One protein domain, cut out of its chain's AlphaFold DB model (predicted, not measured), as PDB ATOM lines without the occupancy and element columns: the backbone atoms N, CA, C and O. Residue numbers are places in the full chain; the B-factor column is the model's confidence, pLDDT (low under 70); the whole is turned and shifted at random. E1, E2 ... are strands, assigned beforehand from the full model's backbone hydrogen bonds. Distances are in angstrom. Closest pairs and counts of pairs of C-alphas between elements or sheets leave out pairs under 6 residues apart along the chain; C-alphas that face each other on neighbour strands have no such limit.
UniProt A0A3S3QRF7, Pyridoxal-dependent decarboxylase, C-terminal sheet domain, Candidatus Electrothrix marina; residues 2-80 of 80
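AT A GLANCE: This is residues 2 to 80 of the 80 residues of the protein "Pyridoxal-dependent decarboxylase, C-terminal sheet domain" of Candidatus Electrothrix marina (UniProt A0A3S3QRF7). Little regular structure is here: two small two-stranded antiparallel sheets, E1 - E4 and the hairpin E2 - E3, sit side by side, and a long stretch without named elements, residues 56 to 80, follows. The 79 printed residues hold E1, E2, E3, E4 in that order and no named helix, all strand, with 22 residues in strands. The whole is only just loose, close to compact, radius of gyration of the C-alphas 14.2 A, spanning 41 by 36 by 22 A.

HOW THE PARTS SIT: Look first at E1, residues 10 to 13, antiparallel to E4, residues 52 to 55, at 143 degrees; N 12 and O 53 are 2.8 A apart. E2, residues 22 to 27, and E3, residues 36 to 43, form an antiparallel hairpin at 156 degrees; N 24 and O 41 are 2.8 A apart. The closest C-alphas of E1 and E3, Pro 13 and Met 43, are 6.6 A apart. E2 and E4 are apart.

IN THESE COORDINATES: Find C-alpha 10 at (62.278, 20.951, -1.542), where E1 begins, 10.1 A long. E2 runs 15.8 A; E3, 15.9 A, bends by 74 degrees at residue 40. E4, 9.7 A, ends at C-alpha 55 (61.512, 19.015, 3.327).

THE WHOLE: The C-alphas of Lys 2 and Thr 80 are farthest apart, 42.4 A. The printed part has no cut, and its three links are short. Residues 2 to 7 are under pLDDT 70.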
ATOM      1  N   LYS A   2      64.231  21.391 -21.745       35.50
ATOM      2  CA  LYS A   2      64.769  20.382 -20.819       35.50
ATOM      3  C   LYS A   2      63.821  20.304 -19.622       35.50
ATOM      4  O   LYS A   2      63.717  21.271 -18.880       35.50
ATOM      5  N   LYS A   3      63.110  19.182 -19.463       40.06
ATOM      6  CA  LYS A   3      62.430  18.843 -18.207       40.06
ATOM      7  C   LYS A   3      63.508  18.730 -17.128       40.06
ATOM      8  O   LYS A   3      64.209  17.720 -17.060       40.06
ATOM      9  N   GLN A   4      63.686  19.792 -16.346       49.34
ATOM     10  CA  GLN A   4      64.397  19.728 -15.075       49.34
ATOM     11  C   GLN A   4      63.633  18.703 -14.237       49.34
ATOM     12  O   GLN A   4      62.452  18.888 -13.953       49.34
ATOM     13  N   HIS A   5      64.257  17.557 -13.972       48.56
ATOM     14  CA  HIS A   5      63.693  16.564 -13.070       48.56
ATOM     15  C   HIS A   5      63.709  17.203 -11.685       48.56
ATOM     16  O   HIS A   5      64.753  17.276 -11.044       48.56
ATOM     17  N   GLN A   6      62.574  17.769 -11.288       54.41
ATOM     18  CA  GLN A   6      62.407  18.388  -9.987       54.41
ATOM     19  C   GLN A   6      62.456  17.263  -8.953       54.41
ATOM     20  O   GLN A   6      61.564  16.415  -8.903       54.41
ATOM     21  N   PHE A   7      63.548  17.203  -8.193       59.22
ATOM     22  CA  PHE A   7      63.639  16.336  -7.025       59.22
ATOM     23  C   PHE A   7      62.458  16.649  -6.092       59.22
ATOM     24  O   PHE A   7      62.115  17.813  -5.894       59.22
ATOM     25  N   TYR A   8      61.837  15.619  -5.509       72.19
ATOM     26  CA  TYR A   8      60.753  15.796  -4.527       72.19
ATOM     27  C   TYR A   8      61.218  16.515  -3.249       72.19
ATOM     28  O   TYR A   8      60.397  17.044  -2.500       72.19
ATOM     29  N   LEU A   9      62.530  16.534  -3.018       86.44
ATOM     30  CA  LEU A   9      63.186  17.260  -1.945       86.44
ATOM     31  C   LEU A   9      63.141  18.765  -2.235       86.44
ATOM     32  O   LEU A   9      63.706  19.234  -3.224       86.44
ATOM     33  N   GLN A  10      62.467  19.515  -1.367       91.56
ATOM     34  CA  GLN A  10      62.278  20.951  -1.542       91.56
ATOM     35  C   GLN A  10      63.112  21.718  -0.512       91.56
ATOM     36  O   GLN A  10      62.919  21.523   0.690       91.56
ATOM     37  N   PRO A  11      64.015  22.606  -0.954       94.12
ATOM     38  CA  PRO A  11      64.729  23.478  -0.045       94.12
ATOM     39  C   PRO A  11      63.847  24.664   0.358       94.12
ATOM     40  O   PRO A  11      63.262  25.327  -0.502       94.12
ATOM     41  N   ILE A  12      63.768  24.941   1.655       94.31
ATOM     42  CA  ILE A  12      63.006  26.054   2.222       94.31
ATOM     43  C   ILE A  12      63.872  26.856   3.206       94.31
ATOM     44  O   ILE A  12      64.651  26.261   3.961       94.31
ATOM     45  N   PRO A  13      63.749  28.194   3.220       94.69
ATOM     46  CA  PRO A  13      64.366  29.017   4.254       94.69
ATOM     47  C   PRO A  13      63.732  28.714   5.619       94.69
ATOM     48  O   PRO A  13      62.532  28.438   5.699       94.69
ATOM     49  N   LEU A  14      64.522  28.780   6.694       93.75
ATOM     50  CA  LEU A  14      63.977  28.720   8.057       93.75
ATOM     51  C   LEU A  14      63.379  30.060   8.484       93.75
ATOM     52  O   LEU A  14      62.407  30.097   9.235       93.75
ATOM     53  N   GLU A  15      63.940  31.152   7.968       91.62
ATOM     54  CA  GLU A  15      63.501  32.508   8.245       91.62
ATOM     55  C   GLU A  15      63.220  33.231   6.930       91.62
ATOM     56  O   GLU A  15      64.040  33.262   6.013       91.62
ATOM     57  N   LEU A  16      62.036  33.832   6.820       88.31
ATOM     58  CA  LEU A  16      61.663  34.568   5.611       88.31
ATOM     59  C   LEU A  16      62.341  35.943   5.532       88.31
ATOM     60  O   LEU A  16      62.523  36.482   4.442       88.31
ATOM     61  N   GLY A  17      62.701  36.517   6.683       82.25
ATOM     62  CA  GLY A  17      63.099  37.918   6.776       82.25
ATOM     63  C   GLY A  17      62.039  38.863   6.190       82.25
ATOM     64  O   GLY A  17      60.866  38.513   6.060       82.25
ATOM     65  N   ASN A  18      62.475  40.067   5.812       78.69
ATOM     66  CA  ASN A  18      61.634  41.084   5.160       78.69
ATOM     67  C   ASN A  18      62.084  41.374   3.712       78.69
ATOM     68  O   ASN A  18      61.682  42.376   3.120       78.69
ATOM     69  N   GLY A  19      62.984  40.548   3.171       80.88
ATOM     70  CA  GLY A  19      63.611  40.753   1.866       80.88
ATOM     71  C   GLY A  19      62.719  40.336   0.697       80.88
ATOM     72  O   GLY A  19      61.780  39.555   0.849       80.88
ATOM     73  N   GLN A  20      63.034  40.841  -0.499       89.88
ATOM     74  CA  GLN A  20      62.422  40.321  -1.717       89.88
ATOM     75  C   GLN A  20      62.921  38.908  -1.997       89.88
ATOM     76  O   GLN A  20      64.091  38.580  -1.811       89.88
ATOM     77  N   PHE A  21      62.003  38.088  -2.481       93.94
ATOM     78  CA  PHE A  21      62.305  36.757  -2.956       93.94
ATOM     79  C   PHE A  21      63.034  36.836  -4.304       93.94
ATOM     80  O   PHE A  21      62.706  37.666  -5.152       93.94
ATOM     81  N   MET A  22      64.016  35.965  -4.509       93.88
ATOM     82  CA  MET A  22      64.783  35.860  -5.748       93.88
ATOM     83  C   MET A  22      65.109  34.396  -6.059       93.88
ATOM     84  O   MET A  22      65.178  33.568  -5.145       93.88
ATOM     85  N   PRO A  23      65.287  34.035  -7.342       94.12
ATOM     86  CA  PRO A  23      65.703  32.691  -7.705       94.12
ATOM     87  C   PRO A  23      67.142  32.443  -7.236       94.12
ATOM     88  O   PRO A  23      68.070  33.154  -7.620       94.12
ATOM     89  N   MET A  24      67.327  31.395  -6.439       92.50
ATOM     90  CA  MET A  24      68.613  30.939  -5.924       92.50
ATOM     91  C   MET A  24      68.894  29.496  -6.349       92.50
ATOM     92  O   MET A  24      67.986  28.693  -6.584       92.50
ATOM     93  N   ARG A  25      70.177  29.151  -6.449       93.06
ATOM     94  CA  ARG A  25      70.634  27.779  -6.680       93.06
ATOM     95  C   ARG A  25      71.102  27.183  -5.361       93.06
ATOM     96  O   ARG A  25      71.928  27.782  -4.682       93.06
ATOM     97  N   VAL A  26      70.604  25.995  -5.038       93.38
ATOM     98  CA  VAL A  26      71.024  25.222  -3.870       93.38
ATOM     99  C   VAL A  26      72.004  24.161  -4.339       93.38
ATOM    100  O   VAL A  26      71.659  23.289  -5.141       93.38
ATOM    101  N   VAL A  27      73.231  24.265  -3.846       93.50
ATOM    102  CA  VAL A  27      74.312  23.317  -4.110       93.50
ATOM    103  C   VAL A  27      74.649  22.590  -2.822       93.50
ATOM    104  O   VAL A  27      74.537  23.160  -1.736       93.50
ATOM    105  N   GLY A  28      75.020  21.325  -2.943       91.38
ATOM    106  CA  GLY A  28      75.536  20.582  -1.814       91.38
ATOM    107  C   GLY A  28      77.026  20.845  -1.598       91.38
ATOM    108  O   GLY A  28      77.648  21.707  -2.218       91.38
ATOM    109  N   ASN A  29      77.576  20.098  -0.647       90.75
ATOM    110  CA  ASN A  29      78.935  20.263  -0.145       90.75
ATOM    111  C   ASN A  29      79.853  19.079  -0.514       90.75
ATOM    112  O   ASN A  29      80.759  18.751   0.250       90.75
ATOM    113  N   ILE A  30      79.588  18.343  -1.599       92.50
ATOM    114  CA  ILE A  30      80.592  17.403  -2.141       92.50
ATOM    115  C   ILE A  30      81.513  18.118  -3.130       92.50
ATOM    116  O   ILE A  30      81.163  19.140  -3.718       92.50
ATOM    117  N   ASN A  31      82.699  17.555  -3.340       92.00
ATOM    118  CA  ASN A  31      83.697  18.105  -4.250       92.00
ATOM    119  C   ASN A  31      83.428  17.700  -5.713       92.00
ATOM    120  O   ASN A  31      84.323  17.250  -6.429       92.00
ATOM    121  N   GLU A  32      82.183  17.837  -6.167       92.81
ATOM    122  CA  GLU A  32      81.768  17.527  -7.529       92.81
ATOM    123  C   GLU A  32      80.865  18.630  -8.079       92.81
ATOM    124  O   GLU A  32      79.865  19.007  -7.475       92.81
ATOM    125  N   ALA A  33      81.162  19.091  -9.296       92.06
ATOM    126  CA  ALA A  33      80.401  20.155  -9.961       92.06
ATOM    127  C   ALA A  33      78.915  19.810 -10.198       92.06
ATOM    128  O   ALA A  33      78.113  20.692 -10.498       92.06
ATOM    129  N   ILE A  34      78.559  18.528 -10.097       89.62
ATOM    130  CA  ILE A  34      77.197  18.024 -10.285       89.62
ATOM    131  C   ILE A  34      76.364  18.016  -8.997       89.62
ATOM    132  O   ILE A  34      75.193  17.651  -9.066       89.62
ATOM    133  N   ASP A  35      76.914  18.425  -7.847       92.31
ATOM    134  CA  ASP A  35      76.182  18.492  -6.572       92.31
ATOM    135  C   ASP A  35      75.267  19.709  -6.491       92.31
ATOM    136  O   ASP A  35      75.394  20.593  -5.647       92.31
ATOM    137  N   VAL A  36      74.340  19.775  -7.435       91.56
ATOM    138  CA  VAL A  36      73.323  20.809  -7.523       91.56
ATOM    139  C   VAL A  36      71.998  20.160  -7.164       91.56
ATOM    140  O   VAL A  36      71.482  19.334  -7.913       91.56
ATOM    141  N   TRP A  37      71.447  20.521  -6.007       90.94
ATOM    142  CA  TRP A  37      70.206  19.933  -5.497       90.94
ATOM    143  C   TRP A  37      68.976  20.602  -6.096       90.94
ATOM    144  O   TRP A  37      67.972  19.944  -6.365       90.94
ATOM    145  N   TYR A  38      69.051  21.918  -6.310       92.31
ATOM    146  CA  TYR A  38      67.945  22.695  -6.849       92.31
ATOM    147  C   TYR A  38      68.459  23.904  -7.625       92.31
ATOM    148  O   TYR A  38      69.359  24.608  -7.172       92.31
ATOM    149  N   ASP A  39      67.865  24.179  -8.781       90.38
ATOM    150  CA  ASP A  39      68.234  25.310  -9.629       90.38
ATOM    151  C   ASP A  39      67.011  26.210  -9.826       90.38
ATOM    152  O   ASP A  39      66.027  25.793 -10.431       90.38
ATOM    153  N   GLY A  40      67.054  27.420  -9.261       91.19
ATOM    154  CA  GLY A  40      65.936  28.366  -9.302       91.19
ATOM    155  C   GLY A  40      64.900  28.169  -8.192       91.19
ATOM    156  O   GLY A  40      63.705  28.327  -8.434       91.19
ATOM    157  N   SER A  41      65.334  27.826  -6.974       91.25
ATOM    158  CA  SER A  41      64.451  27.879  -5.805       91.25
ATOM    159  C   SER A  41      64.163  29.333  -5.442       91.25
ATOM    160  O   SER A  41      65.080  30.147  -5.375       91.25
ATOM    161  N   TRP A  42      62.900  29.670  -5.209       92.69
ATOM    162  CA  TRP A  42      62.504  31.009  -4.785       92.69
ATOM    163  C   TRP A  42      62.720  31.166  -3.279       92.69
ATOM    164  O   TRP A  42      62.032  30.526  -2.485       92.69
ATOM    165  N   MET A  43      63.667  32.020  -2.895       93.44
ATOM    166  CA  MET A  43      64.065  32.244  -1.500       93.44
ATOM    167  C   MET A  43      64.247  33.738  -1.215       93.44
ATOM    168  O   MET A  43      64.538  34.490  -2.150       93.44
ATOM    169  N   PRO A  44      64.087  34.187   0.042       94.50
ATOM    170  CA  PRO A  44      64.513  35.523   0.452       94.50
ATOM    171  C   PRO A  44      66.042  35.639   0.397       94.50
ATOM    172  O   PRO A  44      66.739  34.659   0.134       94.50
ATOM    173  N   ASP A  45      66.578  36.825   0.684       92.00
ATOM    174  CA  ASP A  45      68.015  36.970   0.926       92.00
ATOM    175  C   ASP A  45      68.455  36.068   2.096       92.00
ATOM    176  O   ASP A  45      67.992  36.212   3.231       92.00
ATOM    177  N   MET A  46      69.331  35.108   1.791       91.62
ATOM    178  CA  MET A  46      69.865  34.134   2.743       91.62
ATOM    179  C   MET A  46      71.145  34.637   3.428       91.62
ATOM    180  O   MET A  46      71.745  33.901   4.212       91.62
ATOM    181  N   ALA A  47      71.599  35.865   3.147       89.38
ATOM    182  CA  ALA A  47      72.760  36.447   3.809       89.38
ATOM    183  C   ALA A  47      72.567  36.474   5.335       89.38
ATOM    184  O   ALA A  47      71.623  37.061   5.856       89.38
ATOM    185  N   GLY A  48      73.480  35.826   6.062       87.81
ATOM    186  CA  GLY A  48      73.418  35.718   7.523       87.81
ATOM    187  C   GLY A  48      72.507  34.606   8.053       87.81
ATOM    188  O   GLY A  48      72.487  34.394   9.261       87.81
ATOM    189  N   GLN A  49      71.806  33.864   7.191       91.56
ATOM    190  CA  GLN A  49      71.109  32.643   7.591       91.56
ATOM    191  C   GLN A  49      72.081  31.459   7.548       91.56
ATOM    192  O   GLN A  49      72.703  31.186   6.523       91.56
ATOM    193  N   GLU A  50      72.209  30.740   8.661       92.25
ATOM    194  CA  GLU A  50      73.140  29.606   8.769       92.25
ATOM    195  C   GLU A  50      72.537  28.283   8.283       92.25
ATOM    196  O   GLU A  50      73.263  27.353   7.931       92.25
ATOM    197  N   TYR A  51      71.207  28.188   8.267       94.81
ATOM    198  CA  TYR A  51      70.499  26.932   8.054       94.81
ATOM    199  C   TYR A  51      69.483  27.030   6.919       94.81
ATOM    200  O   TYR A  51      68.787  28.028   6.741       94.81
ATOM    201  N   LEU A  52      69.355  25.921   6.197       93.88
ATOM    202  CA  LEU A  52      68.356  25.686   5.165       93.88
ATOM    203  C   LEU A  52      67.677  24.351   5.475       93.88
ATOM    204  O   LEU A  52      68.362  23.355   5.719       93.88
ATOM    205  N   ALA A  53      66.347  24.308   5.452       94.38
ATOM    206  CA  ALA A  53      65.624  23.052   5.608       94.38
ATOM    207  C   ALA A  53      65.397  22.388   4.252       94.38
ATOM    208  O   ALA A  53      65.050  23.038   3.268       94.38
ATOM    209  N   LEU A  54      65.543  21.066   4.220       93.25
ATOM    210  CA  LEU A  54      65.136  20.229   3.099       93.25
ATOM    211  C   LEU A  54      63.922  19.415   3.542       93.25
ATOM    212  O   LEU A  54      64.048  18.504   4.361       93.25
ATOM    213  N   ILE A  55      62.743  19.753   3.028       92.88
ATOM    214  CA  ILE A  55      61.512  19.015   3.327       92.88
ATOM    215  C   ILE A  55      61.281  17.903   2.305       92.88
ATOM    216  O   ILE A  55      61.876  17.890   1.226       92.88
ATOM    217  N   ASN A  56      60.402  16.962   2.657       91.31
ATOM    218  CA  ASN A  56      60.125  15.740   1.892       91.31
ATOM    219  C   ASN A  56      61.342  14.802   1.748       91.31
ATOM    220  O   ASN A  56      61.402  13.991   0.829       91.31
ATOM    221  N   ALA A  57      62.286  14.868   2.690       90.50
ATOM    222  CA  ALA A  57      63.482  14.020   2.748       90.50
ATOM    223  C   ALA A  57      63.269  12.694   3.518       90.50
ATOM    224  O   ALA A  57      64.220  12.079   3.989       90.50
ATOM    225  N   GLY A  58      62.018  12.266   3.722       88.88
ATOM    226  CA  GLY A  58      61.708  11.085   4.539       88.88
ATOM    227  C   GLY A  58      61.832   9.751   3.797       88.88
ATOM    228  O   GLY A  58      62.073   8.719   4.415       88.88
ATOM    229  N   ALA A  59      61.667   9.748   2.474       88.81
ATOM    230  CA  ALA A  59      61.675   8.529   1.673       88.81
ATOM    231  C   ALA A  59      63.011   8.368   0.942       88.81
ATOM    232  O   ALA A  59      63.421   9.246   0.188       88.81
ATOM    233  N   TYR A  60      63.669   7.223   1.138       89.06
ATOM    234  CA  TYR A  60      64.919   6.820   0.478       89.06
ATOM    235  C   TYR A  60      66.149   7.711   0.721       89.06
ATOM    236  O   TYR A  60      67.228   7.354   0.258       89.06
ATOM    237  N   SER A  61      66.037   8.825   1.450       89.69
ATOM    238  CA  SER A  61      67.155   9.748   1.670       89.69
ATOM    239  C   SER A  61      68.247   9.131   2.545       89.69
ATOM    240  O   SER A  61      69.334   8.858   2.045       89.69
ATOM    241  N   SER A  62      67.965   8.842   3.820       90.19
ATOM    242  CA  SER A  62      68.971   8.266   4.726       90.19
ATOM    243  C   SER A  62      69.420   6.872   4.284       90.19
ATOM    244  O   SER A  62      70.613   6.580   4.283       90.19
ATOM    245  N   SER A  63      68.491   6.030   3.817       91.56
ATOM    246  CA  SER A  63      68.785   4.654   3.397       91.56
ATOM    247  C   SER A  63      69.678   4.539   2.156       91.56
ATOM    248  O   SER A  63      70.286   3.494   1.957       91.56
ATOM    249  N   MET A  64      69.720   5.566   1.297       91.00
ATOM    250  CA  MET A  64      70.560   5.593   0.086       91.00
ATOM    251  C   MET A  64      71.770   6.525   0.226       91.00
ATOM    252  O   MET A  64      72.531   6.693  -0.728       91.00
ATOM    253  N   ALA A  65      71.959   7.152   1.389       90.31
ATOM    254  CA  ALA A  65      73.079   8.049   1.609       90.31
ATOM    255  C   ALA A  65      74.402   7.270   1.658       90.31
ATOM    256  O   ALA A  65      74.539   6.270   2.362       90.31
ATOM    257  N   SER A  66      75.404   7.757   0.930       91.06
ATOM    258  CA  SER A  66      76.779   7.268   1.014       91.06
ATOM    259  C   SER A  66      77.647   8.241   1.814       91.06
ATOM    260  O   SER A  66      77.359   9.437   1.898       91.06
ATOM    261  N   ASN A  67      78.763   7.757   2.366       90.88
ATOM    262  CA  ASN A  67      79.761   8.611   3.021       90.88
ATOM    263  C   ASN A  67      80.730   9.241   1.999       90.88
ATOM    264  O   ASN A  67      81.954   9.181   2.141       90.88
ATOM    265  N   HIS A  68      80.172   9.802   0.925       90.81
ATOM    266  CA  HIS A  68      80.945  10.470  -0.117       90.81
ATOM    267  C   HIS A  68      81.654  11.705   0.456       90.81
ATOM    268  O   HIS A  68      81.085  12.428   1.279       90.81
ATOM    269  N   CYS A  69      82.913  11.914   0.068       90.81
ATOM    270  CA  CYS A  69      83.825  12.913   0.647       90.81
ATOM    271  C   CYS A  69      84.068  12.796   2.169       90.81
ATOM    272  O   CYS A  69      84.509  13.764   2.780       90.81
ATOM    273  N   MET A  70      83.807  11.639   2.795       91.88
ATOM    274  CA  MET A  70      84.033  11.414   4.236       91.88
ATOM    275  C   MET A  70      83.312  12.429   5.147       91.88
ATOM    276  O   MET A  70      83.798  12.755   6.229       91.88
ATOM    277  N   ARG A  71      82.139  12.924   4.727       89.75
ATOM    278  CA  ARG A  71      81.355  13.941   5.459       89.75
ATOM    279  C   ARG A  71      80.779  13.447   6.792       89.75
ATOM    280  O   ARG A  71      80.287  14.251   7.576       89.75
ATOM    281  N   GLY A  72      80.859  12.145   7.060       88.81
ATOM    282  CA  GLY A  72      80.367  11.536   8.288       88.81
ATOM    283  C   GLY A  72      78.893  11.153   8.200       88.81
ATOM    284  O   GLY A  72      78.342  10.980   7.115       88.81
ATOM    285  N   GLN A  73      78.277  10.961   9.365       86.50
ATOM    286  CA  GLN A  73      76.871  10.577   9.492       86.50
ATOM    287  C   GLN A  73      76.023  11.787   9.889       86.50
ATOM    288  O   GLN A  73      76.467  12.640  10.662       86.50
ATOM    289  N   PHE A  74      74.794  11.847   9.383       89.12
ATOM    290  CA  PHE A  74      73.784  12.784   9.870       89.12
ATOM    291  C   PHE A  74      73.237  12.312  11.224       89.12
ATOM    292  O   PHE A  74      73.315  11.136  11.576       89.12
ATOM    293  N   LYS A  75      72.704  13.253  12.007       92.81
ATOM    294  CA  LYS A  75      71.996  12.953  13.255       92.81
ATOM    295  C   LYS A  75      70.501  12.911  12.971       92.81
ATOM    296  O   LYS A  75      69.981  13.821  12.331       92.81
ATOM    297  N   GLU A  76      69.827  11.890  13.479       93.62
ATOM    298  CA  GLU A  76      68.378  11.736  13.375       93.62
ATOM    299  C   GLU A  76      67.751  11.934  14.754       93.62
ATOM    300  O   GLU A  76      68.227  11.394  15.754       93.62
ATOM    301  N   PHE A  77      66.689  12.734  14.804       94.69
ATOM    302  CA  PHE A  77      65.957  13.038  16.026       94.69
ATOM    303  C   PHE A  77      64.473  12.766  15.797       94.69
ATOM    304  O   PHE A  77      63.899  13.228  14.812       94.69
ATOM    305  N   LEU A  78      63.850  12.038  16.725       95.50
ATOM    306  CA  LEU A  78      62.400  11.909  16.796       95.50
ATOM    307  C   LEU A  78      61.869  13.011  17.716       95.50
ATOM    308  O   LEU A  78      62.226  13.055  18.892       95.50
ATOM    309  N   LEU A  79      61.038  13.899  17.173       93.38
ATOM    310  CA  LEU A  79      60.337  14.919  17.950       93.38
ATOM    311  C   LEU A  79      59.014  14.320  18.443       93.38
ATOM    312  O   LEU A  79      58.253  13.786  17.636       93.38
ATOM    313  N   THR A  80      58.775  14.379  19.752       84.25
ATOM    314  CA  THR A  80      57.570  13.858  20.423       84.25
ATOM    315  C   THR A  80      56.724  14.979  20.986       84.25
ATOM    316  O   THR A  80      57.343  15.907  21.557       84.25
TER     317      THR A  80